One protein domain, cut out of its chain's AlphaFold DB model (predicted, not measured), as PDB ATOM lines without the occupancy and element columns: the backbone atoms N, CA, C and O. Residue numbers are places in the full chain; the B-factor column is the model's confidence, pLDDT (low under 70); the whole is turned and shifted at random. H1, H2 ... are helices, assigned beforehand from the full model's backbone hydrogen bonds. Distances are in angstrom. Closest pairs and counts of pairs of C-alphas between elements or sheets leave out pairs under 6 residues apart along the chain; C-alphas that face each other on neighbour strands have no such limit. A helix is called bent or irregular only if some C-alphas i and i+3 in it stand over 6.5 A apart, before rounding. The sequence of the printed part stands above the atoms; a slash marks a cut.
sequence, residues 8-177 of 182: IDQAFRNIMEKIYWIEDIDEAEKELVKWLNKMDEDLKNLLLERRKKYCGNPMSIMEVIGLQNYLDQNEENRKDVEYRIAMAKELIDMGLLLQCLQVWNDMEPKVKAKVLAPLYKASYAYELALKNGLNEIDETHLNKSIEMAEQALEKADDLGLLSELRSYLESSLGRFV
ATOM      1  N   ILE A   8     368.638 366.736 381.231       74.00
ATOM      2  CA  ILE A   8     369.282 365.460 381.575       74.00
ATOM      3  C   ILE A   8     370.122 364.954 380.399       74.00
ATOM      4  O   ILE A   8     371.288 364.583 380.565       74.00
ATOM      5  N   ASP A   9     369.545 364.965 379.199       77.38
ATOM      6  CA  ASP A   9     370.185 364.455 377.991       77.38
ATOM      7  C   ASP A   9     371.365 365.345 377.583       77.38
ATOM      8  O   ASP A   9     372.427 364.839 377.217       77.38
ATOM      9  N   GLN A  10     371.231 366.666 377.744       82.75
ATOM     10  CA  GLN A  10     372.326 367.605 377.501       82.75
ATOM     11  C   GLN A  10     373.478 367.424 378.500       82.75
ATOM     12  O   GLN A  10     374.643 367.440 378.101       82.75
ATOM     13  N   ALA A  11     373.182 367.238 379.790       80.31
ATOM     14  CA  ALA A  11     374.208 367.012 380.807       80.31
ATOM     15  C   ALA A  11     374.980 365.709 380.551       80.31
ATOM     16  O   ALA A  11     376.210 365.697 380.619       80.31
ATOM     17  N   PHE A  12     374.270 364.634 380.196       81.56
ATOM     18  CA  PHE A  12     374.887 363.359 379.835       81.56
ATOM     19  C   PHE A  12     375.797 363.502 378.612       81.56
ATOM     20  O   PHE A  12     376.959 363.099 378.656       81.56
ATOM     21  N   ARG A  13     375.307 364.163 377.556       87.75
ATOM     22  CA  ARG A  13     376.078 364.437 376.341       87.75
ATOM     23  C   ARG A  13     377.357 365.227 376.615       87.75
ATOM     24  O   ARG A  13     378.406 364.859 376.103       87.75
ATOM     25  N   ASN A  14     377.304 366.240 377.481       88.75
ATOM     26  CA  ASN A  14     378.485 367.021 377.864       88.75
ATOM     27  C   ASN A  14     379.552 366.165 378.571       88.75
ATOM     28  O   ASN A  14     380.749 366.371 378.369       88.75
ATOM     29  N   ILE A  15     379.139 365.209 379.414       88.25
ATOM     30  CA  ILE A  15     380.071 364.276 380.063       88.25
ATOM     31  C   ILE A  15     380.687 363.353 379.017       88.25
ATOM     32  O   ILE A  15     381.908 363.198 378.999       88.25
ATOM     33  N   MET A  16     379.867 362.766 378.141       91.69
ATOM     34  CA  MET A  16     380.355 361.885 377.081       91.69
ATOM     35  C   MET A  16     381.353 362.602 376.174       91.69
ATOM     36  O   MET A  16     382.435 362.074 375.943       91.69
ATOM     37  N   GLU A  17     381.043 363.827 375.746       95.12
ATOM     38  CA  GLU A  17     381.946 364.662 374.953       95.12
ATOM     39  C   GLU A  17     383.275 364.905 375.676       95.12
ATOM     40  O   GLU A  17     384.347 364.701 375.107       95.12
ATOM     41  N   LYS A  18     383.226 365.296 376.955       94.00
ATOM     42  CA  LYS A  18     384.439 365.538 377.739       94.00
ATOM     43  C   LYS A  18     385.306 364.282 377.852       94.00
ATOM     44  O   LYS A  18     386.520 364.380 377.731       94.00
ATOM     45  N   ILE A  19     384.698 363.122 378.100       95.12
ATOM     46  CA  ILE A  19     385.405 361.835 378.182       95.12
ATOM     47  C   ILE A  19     385.930 361.399 376.808       95.12
ATOM     48  O   ILE A  19     387.019 360.829 376.715       95.12
ATOM     49  N   TYR A  20     385.191 361.692 375.738       96.88
ATOM     50  CA  TYR A  20     385.561 361.333 374.376       96.88
ATOM     51  C   TYR A  20     386.914 361.917 373.971       96.88
ATOM     52  O   TYR A  20     387.788 361.165 373.535       96.88
ATOM     53  N   TRP A  21     387.114 363.215 374.206       96.94
ATOM     54  CA  TRP A  21     388.310 363.947 373.780       96.94
ATOM     55  C   TRP A  21     389.574 363.694 374.616       96.94
ATOM     56  O   TRP A  21     390.638 364.196 374.265       96.94
ATOM     57  N   ILE A  22     389.496 362.919 375.701       97.31
ATOM     58  CA  ILE A  22     390.686 362.500 376.457       97.31
ATOM     59  C   ILE A  22     391.317 361.310 375.732       97.31
ATOM     60  O   ILE A  22     390.753 360.224 375.768       97.31
ATOM     61  N   GLU A  23     392.446 361.487 375.049       93.25
ATOM     62  CA  GLU A  23     393.031 360.441 374.190       93.25
ATOM     63  C   GLU A  23     393.371 359.151 374.951       93.25
ATOM     64  O   GLU A  23     393.035 358.056 374.496       93.25
ATOM     65  N   ASP A  24     393.985 359.283 376.128       96.50
ATOM     66  CA  ASP A  24     394.394 358.161 376.969       96.50
ATOM     67  C   ASP A  24     393.213 357.576 377.760       96.50
ATOM     68  O   ASP A  24     392.485 358.286 378.463       96.50
ATOM     69  N   ILE A  25     393.010 356.258 377.662       95.56
ATOM     70  CA  ILE A  25     391.868 355.598 378.310       95.56
ATOM     71  C   ILE A  25     391.985 355.618 379.837       95.56
ATOM     72  O   ILE A  25     390.978 355.818 380.514       95.56
ATOM     73  N   ASP A  26     393.192 355.493 380.390       96.25
ATOM     74  CA  ASP A  26     393.404 355.508 381.840       96.25
ATOM     75  C   ASP A  26     393.161 356.909 382.417       96.25
ATOM     76  O   ASP A  26     392.651 357.064 383.532       96.25
ATOM     77  N   GLU A  27     393.514 357.960 381.676       97.31
ATOM     78  CA  GLU A  27     393.171 359.337 382.015       97.31
ATOM     79  C   GLU A  27     391.659 359.571 381.943       97.31
ATOM     80  O   GLU A  27     391.089 360.159 382.869       97.31
ATOM     81  N   ALA A  28     390.993 359.057 380.904       95.88
ATOM     82  CA  ALA A  28     389.543 359.132 380.767       95.88
ATOM     83  C   ALA A  28     388.832 358.438 381.942       95.88
ATOM     84  O   ALA A  28     387.907 359.001 382.532       95.88
ATOM     85  N   GLU A  29     389.306 357.257 382.350       95.75
ATOM     86  CA  GLU A  29     388.829 356.548 383.538       95.75
ATOM     87  C   GLU A  29     389.028 357.378 384.808       95.75
ATOM     88  O   GLU A  29     388.083 357.571 385.573       95.75
ATOM     89  N   LYS A  30     390.232 357.919 385.039       95.06
ATOM     90  CA  LYS A  30     390.521 358.758 386.216       95.06
ATOM     91  C   LYS A  30     389.629 359.991 386.262       95.06
ATOM     92  O   LYS A  30     389.150 360.357 387.337       95.06
ATOM     93  N   GLU A  31     389.411 360.648 385.128       93.06
ATOM     94  CA  GLU A  31     388.526 361.803 385.051       93.06
ATOM     95  C   GLU A  31     387.078 361.395 385.331       93.06
ATOM     96  O   GLU A  31     386.410 362.045 386.137       93.06
ATOM     97  N   LEU A  32     386.612 360.279 384.771       91.12
ATOM     98  CA  LEU A  32     385.276 359.761 385.043       91.12
ATOM     99  C   LEU A  32     385.095 359.365 386.514       91.12
ATOM    100  O   LEU A  32     384.058 359.664 387.097       91.12
ATOM    101  N   VAL A  33     386.111 358.797 387.168       91.19
ATOM    102  CA  VAL A  33     386.095 358.544 388.620       91.19
ATOM    103  C   VAL A  33     385.936 359.841 389.404       91.19
ATOM    104  O   VAL A  33     385.153 359.883 390.353       91.19
ATOM    105  N   LYS A  34     386.638 360.920 389.022       88.44
ATOM    106  CA  LYS A  34     386.438 362.230 389.662       88.44
ATOM    107  C   LYS A  34     384.999 362.688 389.491       88.44
ATOM    108  O   LYS A  34     384.436 363.157 390.468       88.44
ATOM    109  N   TRP A  35     384.408 362.545 388.306       82.38
ATOM    110  CA  TRP A  35     383.000 362.883 388.095       82.38
ATOM    111  C   TRP A  35     382.084 362.050 388.980       82.38
ATOM    112  O   TRP A  35     381.316 362.644 389.720       82.38
ATOM    113  N   LEU A  36     382.227 360.720 388.982       81.25
ATOM    114  CA  LEU A  36     381.425 359.798 389.793       81.25
ATOM    115  C   LEU A  36     381.564 360.037 391.311       81.25
ATOM    116  O   LEU A  36     380.624 359.773 392.056       81.25
ATOM    117  N   ASN A  37     382.710 360.552 391.770       79.50
ATOM    118  CA  ASN A  37     382.962 360.882 393.178       79.50
ATOM    119  C   ASN A  37     382.552 362.312 393.564       79.50
ATOM    120  O   ASN A  37     382.130 362.536 394.693       79.50
ATOM    121  N   LYS A  38     382.700 363.287 392.657       66.31
ATOM    122  CA  LYS A  38     382.364 364.709 392.866       66.31
ATOM    123  C   LYS A  38     380.882 365.007 392.639       66.31
ATOM    124  O   LYS A  38     380.519 366.175 392.542       66.31
ATOM    125  N   MET A  39     380.042 363.985 392.482       61.59
ATOM    126  CA  MET A  39     378.618 364.175 392.232       61.59
ATOM    127  C   MET A  39     377.913 364.681 393.501       61.59
ATOM    128  O   MET A  39     377.219 363.919 394.175       61.59
ATOM    129  N   ASP A  40     378.087 365.964 393.826       45.81
ATOM    130  CA  ASP A  40     377.102 366.705 394.613       45.81
ATOM    131  C   ASP A  40     375.734 366.541 393.924       45.81
ATOM    132  O   ASP A  40     375.643 366.461 392.694       45.81
ATOM    133  N   GLU A  41     374.690 366.368 394.730       59.12
ATOM    134  CA  GLU A  41     373.585 365.440 394.458       59.12
ATOM    135  C   GLU A  41     372.780 365.619 393.153       59.12
ATOM    136  O   GLU A  41     372.154 364.655 392.727       59.12
ATOM    137  N   ASP A  42     372.841 366.726 392.419       51.81
ATOM    138  CA  ASP A  42     372.026 366.913 391.207       51.81
ATOM    139  C   ASP A  42     372.514 366.104 389.996       51.81
ATOM    140  O   ASP A  42     371.724 365.416 389.361       51.81
ATOM    141  N   LEU A  43     373.814 366.089 389.680       53.28
ATOM    142  CA  LEU A  43     374.327 365.316 388.533       53.28
ATOM    143  C   LEU A  43     374.212 363.805 388.768       53.28
ATOM    144  O   LEU A  43     373.951 363.037 387.840       53.28
ATOM    145  N   LYS A  44     374.368 363.382 390.029       63.34
ATOM    146  CA  LYS A  44     374.082 362.010 390.458       63.34
ATOM    147  C   LYS A  44     372.616 361.684 390.228       63.34
ATOM    148  O   LYS A  44     372.325 360.647 389.641       63.34
ATOM    149  N   ASN A  45     371.716 362.571 390.648       60.78
ATOM    150  CA  ASN A  45     370.281 362.409 390.462       60.78
ATOM    151  C   ASN A  45     369.906 362.390 388.978       60.78
ATOM    152  O   ASN A  45     369.164 361.501 388.595       60.78
ATOM    153  N   LEU A  46     370.499 363.229 388.126       60.53
ATOM    154  CA  LEU A  46     370.251 363.240 386.678       60.53
ATOM    155  C   LEU A  46     370.739 361.948 385.993       60.53
ATOM    156  O   LEU A  46     370.012 361.366 385.189       60.53
ATOM    157  N   LEU A  47     371.935 361.439 386.331       63.81
ATOM    158  CA  LEU A  47     372.409 360.146 385.807       63.81
ATOM    159  C   LEU A  47     371.581 358.974 386.351       63.81
ATOM    160  O   LEU A  47     371.287 358.034 385.613       63.81
ATOM    161  N   LEU A  48     371.158 359.034 387.617       67.25
ATOM    162  CA  LEU A  48     370.234 358.066 388.208       67.25
ATOM    163  C   LEU A  48     368.834 358.154 387.596       67.25
ATOM    164  O   LEU A  48     368.189 357.124 387.459       67.25
ATOM    165  N   GLU A  49     368.355 359.334 387.220       65.44
ATOM    166  CA  GLU A  49     367.066 359.556 386.564       65.44
ATOM    167  C   GLU A  49     367.094 359.053 385.130       65.44
ATOM    168  O   GLU A  49     366.201 358.302 384.743       65.44
ATOM    169  N   ARG A  50     368.155 359.350 384.369       71.31
ATOM    170  CA  ARG A  50     368.365 358.762 383.041       71.31
ATOM    171  C   ARG A  50     368.448 357.244 383.126       71.31
ATOM    172  O   ARG A  50     367.787 356.549 382.359       71.31
ATOM    173  N   ARG A  51     369.177 356.718 384.112       73.62
ATOM    174  CA  ARG A  51     369.236 355.282 384.393       73.62
ATOM    175  C   ARG A  51     367.873 354.718 384.789       73.62
ATOM    176  O   ARG A  51     367.507 353.675 384.280       73.62
ATOM    177  N   LYS A  52     367.094 355.370 385.653       71.44
ATOM    178  CA  LYS A  52     365.737 354.925 386.028       71.44
ATOM    179  C   LYS A  52     364.798 354.931 384.825       71.44
ATOM    180  O   LYS A  52     364.040 353.983 384.655       71.44
ATOM    181  N   LYS A  53     364.874 355.964 383.984       69.75
ATOM    182  CA  LYS A  53     364.130 356.075 382.725       69.75
ATOM    183  C   LYS A  53     364.495 354.933 381.781       69.75
ATOM    184  O   LYS A  53     363.601 354.344 381.196       69.75
ATOM    185  N   TYR A  54     365.776 354.592 381.682       72.62
ATOM    186  CA  TYR A  54     366.265 353.511 380.826       72.62
ATOM    187  C   TYR A  54     365.946 352.115 381.396       72.62
ATOM    188  O   TYR A  54     365.275 351.318 380.755       72.62
ATOM    189  N   CYS A  55     366.313 351.841 382.648       76.38
ATOM    190  CA  CYS A  55     366.122 350.549 383.318       76.38
ATOM    191  C   CYS A  55     364.671 350.235 383.698       76.38
ATOM    192  O   CYS A  55     364.339 349.083 383.975       76.38
ATOM    193  N   GLY A  56     363.814 351.255 383.766       72.50
ATOM    194  CA  GLY A  56     362.373 351.109 383.945       72.50
ATOM    195  C   GLY A  56     361.601 351.003 382.629       72.50
ATOM    196  O   GLY A  56     360.388 350.815 382.673       72.50
ATOM    197  N   ASN A  57     362.268 351.138 381.475       76.94
ATOM    198  CA  ASN A  57     361.622 351.114 380.171       76.94
ATOM    199  C   ASN A  57     361.784 349.739 379.495       76.94
ATOM    200  O   ASN A  57     362.864 349.430 378.991       76.94
ATOM    201  N   PRO A  58     360.717 348.923 379.406       74.06
ATOM    202  CA  PRO A  58     360.783 347.624 378.737       74.06
ATOM    203  C   PRO A  58     361.115 347.735 377.240       74.06
ATOM    204  O   PRO A  58     361.622 346.774 376.664       74.06
ATOM    205  N   MET A  59     360.896 348.897 376.611       79.44
ATOM    206  CA  MET A  59     361.253 349.104 375.204       79.44
ATOM    207  C   MET A  59     362.756 349.028 374.960       79.44
ATOM    208  O   MET A  59     363.157 348.486 373.939       79.44
ATOM    209  N   SER A  60     363.590 349.477 375.900       79.12
ATOM    210  CA  SER A  60     365.050 349.416 375.746       79.12
ATOM    211  C   SER A  60     365.560 347.973 375.643       79.12
ATOM    212  O   SER A  60     366.497 347.696 374.906       79.12
ATOM    213  N   ILE A  61     364.893 347.030 376.315       83.44
ATOM    214  CA  ILE A  61     365.200 345.594 376.227       83.44
ATOM    215  C   ILE A  61     364.725 345.015 374.888       83.44
ATOM    216  O   ILE A  61     365.446 344.250 374.251       83.44
ATOM    217  N   MET A  62     363.523 345.391 374.443       84.06
ATOM    218  CA  MET A  62     362.978 344.944 373.155       84.06
ATOM    219  C   MET A  62     363.797 345.457 371.969       84.06
ATOM    220  O   MET A  62     363.977 344.725 370.999       84.06
ATOM    221  N   GLU A  63     364.302 346.687 372.045       86.31
ATOM    222  CA  GLU A  63     365.185 347.271 371.034       86.31
ATOM    223  C   GLU A  63     366.476 346.463 370.891       86.31
ATOM    224  O   GLU A  63     366.832 346.098 369.773       86.31
ATOM    225  N   VAL A  64     367.121 346.105 372.004       88.12
ATOM    226  CA  VAL A  64     368.326 345.260 371.995       88.12
ATOM    227  C   VAL A  64     368.044 343.889 371.389       88.12
ATOM    228  O   VAL A  64     368.760 343.466 370.487       88.12
ATOM    229  N   ILE A  65     366.968 343.218 371.805       87.25
ATOM    230  CA  ILE A  65     366.588 341.912 371.238       87.25
ATOM    231  C   ILE A  65     366.297 342.034 369.733       87.25
ATOM    232  O   ILE A  65     366.665 341.165 368.944       87.25
ATOM    233  N   GLY A  66     365.627 343.110 369.314       90.44
ATOM    234  CA  GLY A  66     365.362 343.394 367.907       90.44
ATOM    235  C   GLY A  66     366.646 343.575 367.096       90.44
ATOM    236  O   GLY A  66     366.763 343.004 366.013       90.44
ATOM    237  N   LEU A  67     367.614 344.317 367.637       93.19
ATOM    238  CA  LEU A  67     368.925 344.515 367.019       93.19
ATOM    239  C   LEU A  67     369.716 343.208 366.934       93.19
ATOM    240  O   LEU A  67     370.233 342.905 365.866       93.19
ATOM    241  N   GLN A  68     369.748 342.408 368.001       91.31
ATOM    242  CA  GLN A  68     370.408 341.096 368.004       91.31
ATOM    243  C   GLN A  68     369.840 340.186 366.913       91.31
ATOM    244  O   GLN A  68     370.586 339.682 366.079       91.31
ATOM    245  N   ASN A  69     368.511 340.073 366.826       92.62
ATOM    246  CA  ASN A  69     367.866 339.291 365.770       92.62
ATOM    247  C   ASN A  69     368.198 339.808 364.363       92.62
ATOM    248  O   ASN A  69     368.388 339.013 363.444       92.62
ATOM    249  N   TYR A  70     368.237 341.131 364.175       95.00
ATOM    250  CA  TYR A  70     368.622 341.723 362.896       95.00
ATOM    251  C   TYR A  70     370.068 341.368 362.532       95.00
ATOM    252  O   TYR A  70     370.313 340.942 361.405       95.00
ATOM    253  N   LEU A  71     371.006 341.505 363.471       95.56
ATOM    254  CA  LEU A  71     372.421 341.205 363.249       95.56
ATOM    255  C   LEU A  71     372.624 339.724 362.914       95.56
ATOM    256  O   LEU A  71     373.237 339.417 361.895       95.56
ATOM    257  N   ASP A  72     372.014 338.821 363.684       93.88
ATOM    258  CA  ASP A  72     372.096 337.376 363.456       93.88
ATOM    259  C   ASP A  72     371.568 336.976 362.066       93.88
ATOM    260  O   ASP A  72     372.141 336.128 361.385       93.88
ATOM    261  N   GLN A  73     370.477 337.600 361.612       95.69
ATOM    262  CA  GLN A  73     369.881 337.313 360.302       95.69
ATOM    263  C   GLN A  73     370.670 337.899 359.125       95.69
ATOM    264  O   GLN A  73     370.498 337.438 357.999       95.69
ATOM    265  N   ASN A  74     371.500 338.915 359.366       95.56
ATOM    266  CA  ASN A  74     372.183 339.683 358.326       95.56
ATOM    267  C   ASN A  74     373.711 339.607 358.448       95.56
ATOM    268  O   ASN A  74     374.402 340.470 357.912       95.56
ATOM    269  N   GLU A  75     374.261 338.593 359.126       94.69
ATOM    270  CA  GLU A  75     375.708 338.460 359.379       94.69
ATOM    271  C   GLU A  75     376.554 338.502 358.087       94.69
ATOM    272  O   GLU A  75     377.684 339.002 358.070       94.69
ATOM    273  N   GLU A  76     375.999 338.036 356.964       94.62
ATOM    274  CA  GLU A  76     376.639 338.122 355.645       94.62
ATOM    275  C   GLU A  76     376.966 339.566 355.218       94.62
ATOM    276  O   GLU A  76     377.966 339.797 354.532       94.62
ATOM    277  N   ASN A  77     376.205 340.539 355.722       94.44
ATOM    278  CA  ASN A  77     376.326 341.968 355.440       94.44
ATOM    279  C   ASN A  77     377.224 342.698 356.450       94.44
ATOM    280  O   ASN A  77     377.219 343.922 356.510       94.44
ATOM    281  N   ARG A  78     378.050 341.992 357.237       92.25
ATOM    282  CA  ARG A  78     378.855 342.599 358.320       92.25
ATOM    283  C   ARG A  78     379.795 343.744 357.925       92.25
ATOM    284  O   ARG A  78     380.308 344.456 358.786       92.25
ATOM    285  N   LYS A  79     380.089 343.891 356.631       91.50
ATOM    286  CA  LYS A  79     380.912 344.990 356.102       91.50
ATOM    287  C   LYS A  79     380.090 346.226 355.743       91.50
ATOM    288  O   LYS A  79     380.674 347.302 355.613       91.50
ATOM    289  N   ASP A  80     378.779 346.081 355.608       94.81
ATOM    290  CA  ASP A  80     377.880 347.150 355.208       94.81
ATOM    291  C   ASP A  80     377.729 348.168 356.336       94.81
ATOM    292  O   ASP A  80     377.744 347.844 357.528       94.81
ATOM    293  N   VAL A  81     377.590 349.435 355.951       93.81
ATOM    294  CA  VAL A  81     377.500 350.549 356.899       93.81
ATOM    295  C   VAL A  81     376.260 350.418 357.782       93.81
ATOM    296  O   VAL A  81     376.360 350.615 358.989       93.81
ATOM    297  N   GLU A  82     375.118 350.019 357.220       93.81
ATOM    298  CA  GLU A  82     373.876 349.817 357.979       93.81
ATOM    299  C   GLU A  82     374.028 348.733 359.050       93.81
ATOM    300  O   GLU A  82     373.671 348.958 360.209       93.81
ATOM    301  N   TYR A  83     374.647 347.601 358.696       95.94
ATOM    302  CA  TYR A  83     374.950 346.538 359.651       95.94
ATOM    303  C   TYR A  83     375.856 347.051 360.769       95.94
ATOM    304  O   TYR A  83     375.588 346.837 361.948       95.94
ATOM    305  N   ARG A  84     376.922 347.776 360.418       97.31
ATOM    306  CA  ARG A  84     377.878 348.322 361.389       97.31
ATOM    307  C   ARG A  84     377.248 349.376 362.303       97.31
ATOM    308  O   ARG A  84     377.593 349.422 363.480       97.31
ATOM    309  N   ILE A  85     376.307 350.181 361.806       96.81
ATOM    310  CA  ILE A  85     375.511 351.114 362.622       96.81
ATOM    311  C   ILE A  85     374.620 350.346 363.601       96.81
ATOM    312  O   ILE A  85     374.564 350.711 364.777       96.81
ATOM    313  N   ALA A  86     373.936 349.298 363.135       96.25
ATOM    314  CA  ALA A  86     373.104 348.454 363.989       96.25
ATOM    315  C   ALA A  86     373.943 347.752 365.067       96.25
ATOM    316  O   ALA A  86     373.562 347.758 366.233       96.25
ATOM    317  N   MET A  87     375.116 347.238 364.695       97.25
ATOM    318  CA  MET A  87     376.067 346.597 365.600       97.25
ATOM    319  C   MET A  87     376.588 347.580 366.649       97.25
ATOM    320  O   MET A  87     376.516 347.301 367.838       97.25
ATOM    321  N   ALA A  88     377.049 348.765 366.236       97.56
ATOM    322  CA  ALA A  88     377.498 349.799 367.166       97.56
ATOM    323  C   ALA A  88     376.400 350.163 368.176       97.56
ATOM    324  O   ALA A  88     376.668 350.274 369.372       97.56
ATOM    325  N   LYS A  89     375.159 350.311 367.698       96.06
ATOM    326  CA  LYS A  89     374.007 350.608 368.549       96.06
ATOM    327  C   LYS A  89     373.707 349.478 369.532       96.06
ATOM    328  O   LYS A  89     373.505 349.764 370.706       96.06
ATOM    329  N   GLU A  90     373.704 348.228 369.072       95.56
ATOM    330  CA  GLU A  90     373.466 347.055 369.919       95.56
ATOM    331  C   GLU A  90     374.495 346.967 371.048       95.56
ATOM    332  O   GLU A  90     374.107 346.900 372.214       95.56
ATOM    333  N   LEU A  91     375.786 347.100 370.726       96.44
ATOM    334  CA  LEU A  91     376.868 347.027 371.707       96.44
ATOM    335  C   LEU A  91     376.767 348.154 372.749       96.44
ATOM    336  O   LEU A  91     376.958 347.928 373.947       96.44
ATOM    337  N   ILE A  92     376.445 349.375 372.305       95.00
ATOM    338  CA  ILE A  92     376.232 350.523 373.196       95.00
ATOM    339  C   ILE A  92     375.030 350.280 374.109       95.00
ATOM    340  O   ILE A  92     375.137 350.476 375.320       95.00
ATOM    341  N   ASP A  93     373.898 349.845 373.556       92.12
ATOM    342  CA  ASP A  93     372.677 349.615 374.328       92.12
ATOM    343  C   ASP A  93     372.881 348.479 375.349       92.12
ATOM    344  O   ASP A  93     372.537 348.634 376.523       92.12
ATOM    345  N   MET A  94     373.556 347.393 374.962       91.44
ATOM    346  CA  MET A  94     373.990 346.333 375.879       91.44
ATOM    347  C   MET A  94     374.864 346.881 377.012       91.44
ATOM    348  O   MET A  94     374.604 346.615 378.189       91.44
ATOM    349  N   GLY A  95     375.864 347.703 376.684       91.81
ATOM    350  CA  GLY A  95     376.734 348.334 377.676       91.81
ATOM    351  C   GLY A  95     375.972 349.257 378.633       91.81
ATOM    352  O   GLY A  95     376.248 349.291 379.834       91.81
ATOM    353  N   LEU A  96     374.971 349.988 378.136       89.12
ATOM    354  CA  LEU A  96     374.125 350.845 378.964       89.12
ATOM    355  C   LEU A  96     373.221 350.025 379.897       89.12
ATOM    356  O   LEU A  96     373.033 350.423 381.051       89.12
ATOM    357  N   LEU A  97     372.721 348.869 379.448       89.81
ATOM    358  CA  LEU A  97     371.895 347.965 380.256       89.81
ATOM    359  C   LEU A  97     372.652 347.312 381.418       89.81
ATOM    360  O   LEU A  97     372.016 346.948 382.407       89.81
ATOM    361  N   LEU A  98     373.988 347.241 381.384       89.62
ATOM    362  CA  LEU A  98     374.792 346.814 382.544       89.62
ATOM    363  C   LEU A  98     374.482 347.647 383.787       89.62
ATOM    364  O   LEU A  98     374.491 347.149 384.914       89.62
ATOM    365  N   GLN A  99     374.135 348.918 383.587       88.38
ATOM    366  CA  GLN A  99     373.746 349.793 384.678       88.38
ATOM    367  C   GLN A  99     372.434 349.341 385.324       88.38
ATOM    368  O   GLN A  99     372.174 349.705 386.459       88.38
ATOM    369  N   CYS A 100     371.592 348.545 384.674       86.75
ATOM    370  CA  CYS A 100     370.323 348.077 385.234       86.75
ATOM    371  C   CYS A 100     370.464 346.885 386.183       86.75
ATOM    372  O   CYS A 100     369.521 346.568 386.908       86.75
ATOM    373  N   LEU A 101     371.646 346.270 386.234       87.44
ATOM    374  CA  LEU A 101     371.915 345.138 387.109       87.44
ATOM    375  C   LEU A 101     371.929 345.562 388.576       87.44
ATOM    376  O   LEU A 101     372.381 346.653 388.934       87.44
ATOM    377  N   GLN A 102     371.464 344.670 389.450       85.25
ATOM    378  CA  GLN A 102     371.488 344.921 390.888       85.25
ATOM    379  C   GLN A 102     372.929 345.064 391.389       85.25
ATOM    380  O   GLN A 102     373.232 346.046 392.065       85.25
ATOM    381  N   VAL A 103     373.818 344.158 390.965       86.25
ATOM    382  CA  VAL A 103     375.251 344.164 391.307       86.25
ATOM    383  C   VAL A 103     375.952 345.467 390.908       86.25
ATOM    384  O   VAL A 103     376.871 345.915 391.591       86.25
ATOM    385  N   TRP A 104     375.473 346.150 389.861       88.25
ATOM    386  CA  TRP A 104     376.021 347.440 389.447       88.25
ATOM    387  C   TRP A 104     375.886 348.507 390.537       88.25
ATOM    388  O   TRP A 104     376.743 349.380 390.660       88.25
ATOM    389  N   ASN A 105     374.832 348.466 391.360       82.69
ATOM    390  CA  ASN A 105     374.656 349.440 392.443       82.69
ATOM    391  C   ASN A 105     375.804 349.387 393.448       82.69
ATOM    392  O   ASN A 105     376.305 350.442 393.842       82.69
ATOM    393  N   ASP A 106     376.256 348.178 393.759       85.69
ATOM    394  CA  ASP A 106     377.213 347.899 394.825       85.69
ATOM    395  C   ASP A 106     378.674 348.050 394.369       85.69
ATOM    396  O   ASP A 106     379.591 348.083 395.186       85.69
ATOM    397  N   MET A 107     378.910 348.202 393.062       87.69
ATOM    398  CA  MET A 107     380.250 348.401 392.512       87.69
ATOM    399  C   MET A 107     380.854 349.762 392.878       87.69
ATOM    400  O   MET A 107     380.205 350.813 392.798       87.69
ATOM    401  N   GLU A 108     382.152 349.762 393.180       90.88
ATOM    402  CA  GLU A 108     382.909 350.988 393.423       90.88
ATOM    403  C   GLU A 108     382.991 351.873 392.160       90.88
ATOM    404  O   GLU A 108     383.133 351.354 391.046       90.88
ATOM    405  N   PRO A 109     383.005 353.215 392.301       90.06
ATOM    406  CA  PRO A 109     383.129 354.146 391.175       90.06
ATOM    407  C   PRO A 109     384.307 353.861 390.237       90.06
ATOM    408  O   PRO A 109     384.171 353.990 389.024       90.06
ATOM    409  N   LYS A 110     385.451 353.417 390.778       92.56
ATOM    410  CA  LYS A 110     386.637 353.060 389.982       92.56
ATOM    411  C   LYS A 110     386.407 351.864 389.060       92.56
ATOM    412  O   LYS A 110     386.968 351.819 387.976       92.56
ATOM    413  N   VAL A 111     385.581 350.909 389.485       93.56
ATOM    414  CA  VAL A 111     385.235 349.724 388.691       93.56
ATOM    415  C   VAL A 111     384.218 350.111 387.623       93.56
ATOM    416  O   VAL A 111     384.413 349.797 386.455       93.56
ATOM    417  N   LYS A 112     383.202 350.899 387.996       91.75
ATOM    418  CA  LYS A 112     382.228 351.469 387.049       91.75
ATOM    419  C   LYS A 112     382.914 352.267 385.941       91.75
ATOM    420  O   LYS A 112     382.577 352.103 384.776       91.75
ATOM    421  N   ALA A 113     383.893 353.103 386.289       92.69
ATOM    422  CA  ALA A 113     384.601 353.942 385.326       92.69
ATOM    423  C   ALA A 113     385.346 353.139 384.251       92.69
ATOM    424  O   ALA A 113     385.368 353.575 383.105       92.69
ATOM    425  N   LYS A 114     385.883 351.957 384.587       95.62
ATOM    426  CA  LYS A 114     386.556 351.076 383.618       95.62
ATOM    427  C   LYS A 114     385.645 350.666 382.468       95.62
ATOM    428  O   LYS A 114     386.093 350.639 381.328       95.62
ATOM    429  N   VAL A 115     384.380 350.384 382.768       95.44
ATOM    430  CA  VAL A 115     383.354 350.028 381.777       95.44
ATOM    431  C   VAL A 115     382.765 351.286 381.129       95.44
ATOM    432  O   VAL A 115     382.621 351.363 379.913       95.44
ATOM    433  N   LEU A 116     382.449 352.308 381.929       93.44
ATOM    434  CA  LEU A 116     381.746 353.498 381.451       93.44
ATOM    435  C   LEU A 116     382.608 354.426 380.587       93.44
ATOM    436  O   LEU A 116     382.065 355.062 379.692       93.44
ATOM    437  N   ALA A 117     383.917 354.536 380.820       96.00
ATOM    438  CA  ALA A 117     384.782 355.408 380.021       96.00
ATOM    439  C   ALA A 117     384.833 354.998 378.534       96.00
ATOM    440  O   ALA A 117     384.533 355.848 377.689       96.00
ATOM    441  N   PRO A 118     385.140 353.731 378.181       97.69
ATOM    442  CA  PRO A 118     385.043 353.283 376.795       97.69
ATOM    443  C   PRO A 118     383.592 353.321 376.286       97.69
ATOM    444  O   PRO A 118     383.360 353.777 375.172       97.69
ATOM    445  N   LEU A 119     382.585 353.008 377.109       96.00
ATOM    446  CA  LEU A 119     381.181 353.105 376.683       96.00
ATOM    447  C   LEU A 119     380.751 354.542 376.325       96.00
ATOM    448  O   LEU A 119     380.028 354.762 375.354       96.00
ATOM    449  N   TYR A 120     381.188 355.545 377.087       95.00
ATOM    450  CA  TYR A 120     380.892 356.956 376.815       95.00
ATOM    451  C   TYR A 120     381.628 357.456 375.574       95.00
ATOM    452  O   TYR A 120     381.047 358.195 374.779       95.00
ATOM    453  N   LYS A 121     382.871 357.002 375.365       97.81
ATOM    454  CA  LYS A 121     383.593 357.212 374.105       97.81
ATOM    455  C   LYS A 121     382.832 356.611 372.928       97.81
ATOM    456  O   LYS A 121     382.653 357.301 371.931       97.81
ATOM    457  N   ALA A 122     382.352 355.376 373.067       97.94
ATOM    458  CA  ALA A 122     381.570 354.698 372.042       97.94
ATOM    459  C   ALA A 122     380.304 355.488 371.692       97.94
ATOM    460  O   ALA A 122     380.050 355.801 370.535       97.94
ATOM    461  N   SER A 123     379.564 355.890 372.724       95.94
ATOM    462  CA  SER A 123     378.291 356.598 372.596       95.94
ATOM    463  C   SER A 123     378.449 357.957 371.906       95.94
ATOM    464  O   SER A 123     377.678 358.287 371.008       95.94
ATOM    465  N   TYR A 124     379.474 358.738 372.266       97.38
ATOM    466  CA  TYR A 124     379.727 360.021 371.604       97.38
ATOM    467  C   TYR A 124     380.277 359.852 370.183       97.38
ATOM    468  O   TYR A 124     379.897 360.599 369.285       97.38
ATOM    469  N   ALA A 125     381.133 358.852 369.951       97.88
ATOM    470  CA  ALA A 125     381.612 358.529 368.611       97.88
ATOM    471  C   ALA A 125     380.448 358.140 367.685       97.88
ATOM    472  O   ALA A 125     380.395 358.600 366.549       97.88
ATOM    473  N   TYR A 126     379.469 357.384 368.184       97.69
ATOM    474  CA  TYR A 126     378.242 357.075 367.455       97.69
ATOM    475  C   TYR A 126     377.452 358.341 367.082       97.69
ATOM    476  O   TYR A 126     377.054 358.505 365.930       97.69
ATOM    477  N   GLU A 127     377.274 359.283 368.017       96.00
ATOM    478  CA  GLU A 127     376.625 360.572 367.721       96.00
ATOM    479  C   GLU A 127     377.365 361.362 366.633       96.00
ATOM    480  O   GLU A 127     376.734 361.935 365.742       96.00
ATOM    481  N   LEU A 128     378.701 361.400 366.691       97.00
ATOM    482  CA  LEU A 128     379.524 362.072 365.685       97.00
ATOM    483  C   LEU A 128     379.417 361.384 364.321       97.00
ATOM    484  O   LEU A 128     379.268 362.076 363.314       97.00
ATOM    485  N   ALA A 129     379.409 360.048 364.299       97.44
ATOM    486  CA  ALA A 129     379.254 359.247 363.088       97.44
ATOM    487  C   ALA A 129     377.947 359.553 362.347       97.44
ATOM    488  O   ALA A 129     377.933 359.621 361.120       97.44
ATOM    489  N   LEU A 130     376.861 359.766 363.096       96.38
ATOM    490  CA  LEU A 130     375.520 360.000 362.556       96.38
ATOM    491  C   LEU A 130     375.152 361.481 362.395       96.38
ATOM    492  O   LEU A 130     374.035 361.785 361.969       96.38
ATOM    493  N   LYS A 131     376.046 362.418 362.730       94.75
ATOM    494  CA  LYS A 131     375.731 363.855 362.816       94.75
ATOM    495  C   LYS A 131     375.151 364.440 361.522       94.75
ATOM    496  O   LYS A 131     374.313 365.337 361.591       94.75
ATOM    497  N   ASN A 132     375.578 363.931 360.367       92.25
ATOM    498  CA  ASN A 132     375.123 364.383 359.048       92.25
ATOM    499  C   ASN A 132     374.021 363.480 358.447       92.25
ATOM    500  O   ASN A 132     373.625 363.649 357.297       92.25
ATOM    501  N   GLY A 133     373.478 362.545 359.236       89.50
ATOM    502  CA  GLY A 133     372.455 361.592 358.813       89.50
ATOM    503  C   GLY A 133     373.018 360.339 358.130       89.50
ATOM    504  O   GLY A 133     374.217 360.200 357.913       89.50
ATOM    505  N   LEU A 134     372.122 359.410 357.780       85.12
ATOM    506  CA  LEU A 134     372.481 358.059 357.316       85.12
ATOM    507  C   LEU A 134     373.178 358.006 355.945       85.12
ATOM    508  O   LEU A 134     373.782 356.993 355.611       85.12
ATOM    509  N   ASN A 135     373.122 359.088 355.167       87.00
ATOM    510  CA  ASN A 135     373.743 359.165 353.840       87.00
ATOM    511  C   ASN A 135     375.181 359.715 353.874       87.00
ATOM    512  O   ASN A 135     375.886 359.634 352.872       87.00
ATOM    513  N   GLU A 136     375.608 360.292 355.000       92.88
ATOM    514  CA  GLU A 136     376.909 360.952 355.173       92.88
ATOM    515  C   GLU A 136     377.565 360.484 356.478       92.88
ATOM    516  O   GLU A 136     377.923 361.274 357.353       92.88
ATOM    517  N   ILE A 137     377.674 359.163 356.614       96.06
ATOM    518  CA  ILE A 137     378.234 358.517 357.799       96.06
ATOM    519  C   ILE A 137     379.735 358.779 357.884       96.06
ATOM    520  O   ILE A 137     380.489 358.461 356.964       96.06
ATOM    521  N   ASP A 138     380.183 359.299 359.024       97.25
ATOM    522  CA  ASP A 138     381.610 359.372 359.325       97.25
ATOM    523  C   ASP A 138     382.112 358.002 359.810       97.25
ATOM    524  O   ASP A 138     381.965 357.614 360.973       97.25
ATOM    525  N   GLU A 139     382.722 357.258 358.886       96.25
ATOM    526  CA  GLU A 139     383.262 355.924 359.147       96.25
ATOM    527  C   GLU A 139     384.389 355.894 360.186       96.25
ATOM    528  O   GLU A 139     384.579 354.868 360.844       96.25
ATOM    529  N   THR A 140     385.133 356.990 360.362       97.00
ATOM    530  CA  THR A 140     386.194 357.055 361.377       97.00
ATOM    531  C   THR A 140     385.573 356.988 362.765       97.00
ATOM    532  O   THR A 140     385.974 356.174 363.600       97.00
ATOM    533  N   HIS A 141     384.538 357.794 362.985       98.06
ATOM    534  CA  HIS A 141     383.805 357.813 364.243       98.06
ATOM    535  C   HIS A 141     382.973 356.540 364.448       98.06
ATOM    536  O   HIS A 141     382.925 356.030 365.565       98.06
ATOM    537  N   LEU A 142     382.400 355.957 363.389       98.12
ATOM    538  CA  LEU A 142     381.693 354.676 363.493       98.12
ATOM    539  C   LEU A 142     382.632 353.535 363.917       98.12
ATOM    540  O   LEU A 142     382.299 352.764 364.813       98.12
ATOM    541  N   ASN A 143     383.825 353.445 363.322       98.06
ATOM    542  CA  ASN A 143     384.830 352.463 363.733       98.06
ATOM    543  C   ASN A 143     385.239 352.653 365.191       98.06
ATOM    544  O   ASN A 143     385.276 351.683 365.948       98.06
ATOM    545  N   LYS A 144     385.480 353.903 365.605       98.19
ATOM    546  CA  LYS A 144     385.826 354.192 366.996       98.19
ATOM    547  C   LYS A 144     384.691 353.836 367.954       98.19
ATOM    548  O   LYS A 144     384.951 353.359 369.055       98.19
ATOM    549  N   SER A 145     383.445 354.050 367.535       98.56
ATOM    550  CA  SER A 145     382.261 353.665 368.298       98.56
ATOM    551  C   SER A 145     382.247 352.171 368.591       98.56
ATOM    552  O   SER A 145     382.041 351.785 369.736       98.56
ATOM    553  N   ILE A 146     382.469 351.348 367.566       98.50
ATOM    554  CA  ILE A 146     382.473 349.888 367.687       98.50
ATOM    555  C   ILE A 146     383.627 349.437 368.585       98.50
ATOM    556  O   ILE A 146     383.379 348.787 369.592       98.50
ATOM    557  N   GLU A 147     384.856 349.870 368.286       98.44
ATOM    558  CA  GLU A 147     386.070 349.518 369.043       98.44
ATOM    559  C   GLU A 147     385.910 349.800 370.545       98.44
ATOM    560  O   GLU A 147     386.220 348.970 371.398       98.44
ATOM    561  N   MET A 148     385.396 350.984 370.890       98.50
ATOM    562  CA  MET A 148     385.205 351.367 372.285       98.50
ATOM    563  C   MET A 148     384.026 350.632 372.936       98.50
ATOM    564  O   MET A 148     384.068 350.371 374.136       98.50
ATOM    565  N   ALA A 149     382.978 350.285 372.182       98.19
ATOM    566  CA  ALA A 149     381.861 349.510 372.717       98.19
ATOM    567  C   ALA A 149     382.289 348.067 373.019       98.19
ATOM    568  O   ALA A 149     382.007 347.565 374.106       98.19
ATOM    569  N   GLU A 150     383.047 347.440 372.117       98.38
ATOM    570  CA  GLU A 150     383.651 346.119 372.323       98.38
ATOM    571  C   GLU A 150     384.561 346.123 373.556       98.38
ATOM    572  O   GLU A 150     384.388 345.294 374.447       98.38
ATOM    573  N   GLN A 151     385.449 347.118 373.680       98.38
ATOM    574  CA  GLN A 151     386.311 347.260 374.856       98.38
ATOM    575  C   GLN A 151     385.509 347.435 376.159       98.38
ATOM    576  O   GLN A 151     385.915 346.957 377.221       98.38
ATOM    577  N   ALA A 152     384.376 348.143 376.117       97.69
ATOM    578  CA  ALA A 152     383.512 348.300 377.283       97.69
ATOM    579  C   ALA A 152     382.875 346.969 377.706       97.69
ATOM    580  O   ALA A 152     382.837 346.670 378.903       97.69
ATOM    581  N   LEU A 153     382.396 346.175 376.744       97.56
ATOM    582  CA  LEU A 153     381.789 344.871 377.007       97.56
ATOM    583  C   LEU A 153     382.820 343.819 377.426       97.56
ATOM    584  O   LEU A 153     382.528 343.049 378.332       97.56
ATOM    585  N   GLU A 154     384.032 343.835 376.867       98.00
ATOM    586  CA  GLU A 154     385.149 342.986 377.313       98.00
ATOM    587  C   GLU A 154     385.457 343.235 378.797       98.00
ATOM    588  O   GLU A 154     385.447 342.317 379.615       98.00
ATOM    589  N   LYS A 155     385.599 344.506 379.193       96.94
ATOM    590  CA  LYS A 155     385.800 344.871 380.604       96.94
ATOM    591  C   LYS A 155     384.614 344.495 381.493       96.94
ATOM    592  O   LYS A 155     384.795 344.281 382.691       96.94
ATOM    593  N   ALA A 156     383.397 344.482 380.956       96.25
ATOM    594  CA  ALA A 156     382.218 344.041 381.690       96.25
ATOM    595  C   ALA A 156     382.196 342.515 381.869       96.25
ATOM    596  O   ALA A 156     381.780 342.038 382.928       96.25
ATOM    597  N   ASP A 157     382.667 341.764 380.874       96.69
ATOM    598  CA  ASP A 157     382.798 340.307 380.927       96.69
ATOM    599  C   ASP A 157     383.845 339.867 381.952       96.69
ATOM    600  O   ASP A 157     383.562 339.016 382.793       96.69
ATOM    601  N   ASP A 158     384.991 340.553 381.998       95.44
ATOM    602  CA  ASP A 158     386.032 340.355 383.019       95.44
ATOM    603  C   ASP A 158     385.503 340.518 384.457       95.44
ATOM    604  O   ASP A 158     386.051 339.968 385.417       95.44
ATOM    605  N   LEU A 159     384.429 341.294 384.622       93.94
ATOM    606  CA  LEU A 159     383.748 341.530 385.895       93.94
ATOM    607  C   LEU A 159     382.565 340.575 386.131       93.94
ATOM    608  O   LEU A 159     381.882 340.698 387.149       93.94
ATOM    609  N   GLY A 160     382.305 339.649 385.206       93.75
ATOM    610  CA  GLY A 160     381.187 338.710 385.243       93.75
ATOM    611  C   GLY A 160     379.820 339.361 385.026       93.75
ATOM    612  O   GLY A 160     378.809 338.797 385.430       93.75
ATOM    613  N   LEU A 161     379.758 340.558 384.433       93.88
ATOM    614  CA  LEU A 161     378.500 341.294 384.286       93.88
ATOM    615  C   LEU A 161     377.675 340.854 383.072       93.88
ATOM    616  O   LEU A 161     376.462 341.055 383.072       93.88
ATOM    617  N   LEU A 162     378.291 340.266 382.040       93.19
ATOM    618  CA  LEU A 162     377.558 339.851 380.836       93.19
ATOM    619  C   LEU A 162     376.617 338.668 381.102       93.19
ATOM    620  O   LEU A 162     375.504 338.632 380.573       93.19
ATOM    621  N   SER A 163     377.015 337.724 381.958       90.44
ATOM    622  CA  SER A 163     376.148 336.618 382.385       90.44
ATOM    623  C   SER A 163     374.939 337.125 383.177       90.44
ATOM    624  O   SER A 163     373.806 336.737 382.891       90.44
ATOM    625  N   GLU A 164     375.163 338.055 384.104       92.50
ATOM    626  CA  GLU A 164     374.110 338.733 384.868       92.50
ATOM    627  C   GLU A 164     373.170 339.528 383.951       92.50
ATOM    628  O   GLU A 164     371.947 339.489 384.112       92.50
ATOM    629  N   LEU A 165     373.720 340.212 382.940       91.69
ATOM    630  CA  LEU A 165     372.943 340.936 381.938       91.69
ATOM    631  C   LEU A 165     372.030 340.012 381.142       91.69
ATOM    632  O   LEU A 165     370.848 340.317 380.974       91.69
ATOM    633  N   ARG A 166     372.530 338.853 380.720       89.12
ATOM    634  CA  ARG A 166     371.710 337.849 380.043       89.12
ATOM    635  C   ARG A 166     370.542 337.387 380.919       89.12
ATOM    636  O   ARG A 166     369.400 337.393 380.461       89.12
ATOM    637  N   SER A 167     370.792 337.062 382.188       90.06
ATOM    638  CA  SER A 167     369.726 336.680 383.125       90.06
ATOM    639  C   SER A 167     368.715 337.809 383.364       90.06
ATOM    640  O   SER A 167     367.509 337.554 383.469       90.06
ATOM    641  N   TYR A 168     369.177 339.063 383.414       88.50
ATOM    642  CA  TYR A 168     368.315 340.239 383.516       88.50
ATOM    643  C   TYR A 168     367.403 340.400 382.290       88.50
ATOM    644  O   TYR A 168     366.205 340.651 382.459       88.50
ATOM    645  N   LEU A 169     367.937 340.220 381.078       85.88
ATOM    646  CA  LEU A 169     367.180 340.281 379.824       85.88
ATOM    647  C   LEU A 169     366.103 339.188 379.772       85.88
ATOM    648  O   LEU A 169     364.925 339.497 379.580       85.88
ATOM    649  N   GLU A 170     366.478 337.934 380.035       84.62
ATOM    650  CA  GLU A 170     365.567 336.778 380.041       84.62
ATOM    651  C   GLU A 170     364.429 336.957 381.063       84.62
ATOM    652  O   GLU A 170     363.247 336.794 380.743       84.62
ATOM    653  N   SER A 171     364.765 337.381 382.286       85.00
ATOM    654  CA  SER A 171     363.785 337.621 383.355       85.00
ATOM    655  C   SER A 171     362.840 338.780 383.042       85.00
ATOM    656  O   SER A 171     361.667 338.777 383.427       85.00
ATOM    657  N   SER A 172     363.342 339.818 382.378       82.44
ATOM    658  CA  SER A 172     362.538 340.987 382.027       82.44
ATOM    659  C   SER A 172     361.604 340.695 380.854       82.44
ATOM    660  O   SER A 172     360.435 341.078 380.913       82.44
ATOM    661  N   LEU A 173     362.059 339.920 379.864       77.25
ATOM    662  CA  LEU A 173     361.219 339.429 378.772       77.25
ATOM    663  C   LEU A 173     360.103 338.505 379.288       77.25
ATOM    664  O   LEU A 173     358.939 338.689 378.935       77.25
ATOM    665  N   GLY A 174     360.426 337.565 380.185       74.31
ATOM    666  CA  GLY A 174     359.434 336.669 380.791       74.31
ATOM    667  C   GLY A 174     358.335 337.416 381.558       74.31
ATOM    668  O   GLY A 174     357.151 337.080 381.441       74.31
ATOM    669  N   ARG A 175     358.699 338.479 382.290       73.44
ATOM    670  CA  ARG A 175     357.735 339.367 382.964       73.44
ATOM    671  C   ARG A 175     356.849 340.116 381.972       73.44
ATOM    672  O   ARG A 175     355.639 340.144 382.169       73.44
ATOM    673  N   PHE A 176     357.435 340.672 380.910       69.50
ATOM    674  CA  PHE A 176     356.702 341.409 379.881       69.50
ATOM    675  C   PHE A 176     355.669 340.531 379.165       69.50
ATOM    676  O   PHE A 176     354.490 340.880 379.106       69.50
ATOM    677  N   VAL A 177     356.080 339.349 378.693       70.31
ATOM    678  CA  VAL A 177     355.171 338.366 378.083       70.31
ATOM    679  C   VAL A 177     354.020 338.058 379.046       70.31
ATOM    680  O   VAL A 177     352.857 338.230 378.694       70.31
TER     681      VAL A 177
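AT A GLANCE: This is residues 8 to 177 of the 182 residues of an uncharacterized protein of Caldisphaera lagunensis (strain DSM 15908 / JCM 11604 / ANMR 0165 / IC-154) (UniProt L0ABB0). Three long helices side by side, H5, H7 and H8, form the core as an up-and-down bundle, each running against the one before it in the chain. The hairpin of H1 and H2 packs across H7, H4 packs on the side of H5 away from H8, and H9 crosses near the last residues of H5 and reaches H4. H3 joins the first residues of H1 to the last of H5. The printed part has 170 residues with nine named helices, H1 to H9 in chain order, and no named strand; its class is all helix. It is compact, with a radius of gyration of the C-alphas of 15.8 A and spans of 46 by 40 by 29 A.

IN THESE COORDINATES: H1, residues 8 to 20, begins with C-alpha 8 at (369.282, 365.460, 381.575). H2 is residues 25 to 37, H3 residues 41 to 55, and H4 residues 58 to 73, 23.0 A long. H5, residues 81 to 100, measures 29.3 A from C-alpha 81 at (377.500, 350.549, 356.899). After the short H6, residues 102 to 106, comes H7, residues 109 to 129, 28.8 A, with a kink of 38 degrees near residue 116; it is neither bent nor irregular, but only just: C-alphas 115 and 118 are 6.2 A apart. H8, residues 139 to 157, measures 26.8 A. H9, residues 161 to 177, measures 24.3 A and ends with C-alpha 177 at (355.171, 338.366, 378.083).

HOW THE PARTS SIT: H5 is the hub, touching five helices. H7 and H8, a hairpin, touch at a shallow tilt of 22 degrees, opposite ways; their closest C-alphas, Ala 122 and Ser 145, are 3.9 A apart. H5 touches H8, closest C-alphas Ala 88 and Ile 146 at 5.0 A, and H7, Ile 92 and Ser 123 at 6.4 A. H4 and H5, also a hairpin, touch at a steep tilt of 38 degrees, closest C-alphas Val 64 and Glu 90 at 5.8 A. H9 is about perpendicular to H5 at 89 degrees, closest C-alphas Leu 98 and Leu 165 at 6.2 A. H8 and H9 only just touch, only at the corner, with 3 pairs of C-alphas within 8 A. H6 touches no helix but is near H9. H1 is about perpendicular to H7 at 84 degrees, closest C-alphas Tyr 20 and Lys 121 at 4.6 A. H2 touches H7, closest C-alphas Glu 29 and Ala 113 at 5.3 A. H3 touches H1, Ile 8 and Leu 46 at 5.6 A, and H5, Cys 55 and Cys 100 at 5.2 A. Every O i to N i+4 pair is within hydrogen-bond range in H1, H2, H3, H4, H8 and H9; H5 has 14 of 16, H7 14 of 17 and H6 0 of 1, with 2 of 2 O i to N i+3 pairs.

THE WHOLE: The C-alphas farthest apart, Asp 40 and Glu 76, are 48.3 A apart. The printed part has no cut and no long link. Mean pLDDT of the printed part is 88.5; residues 38 to 49, 53 and 176 are under 70.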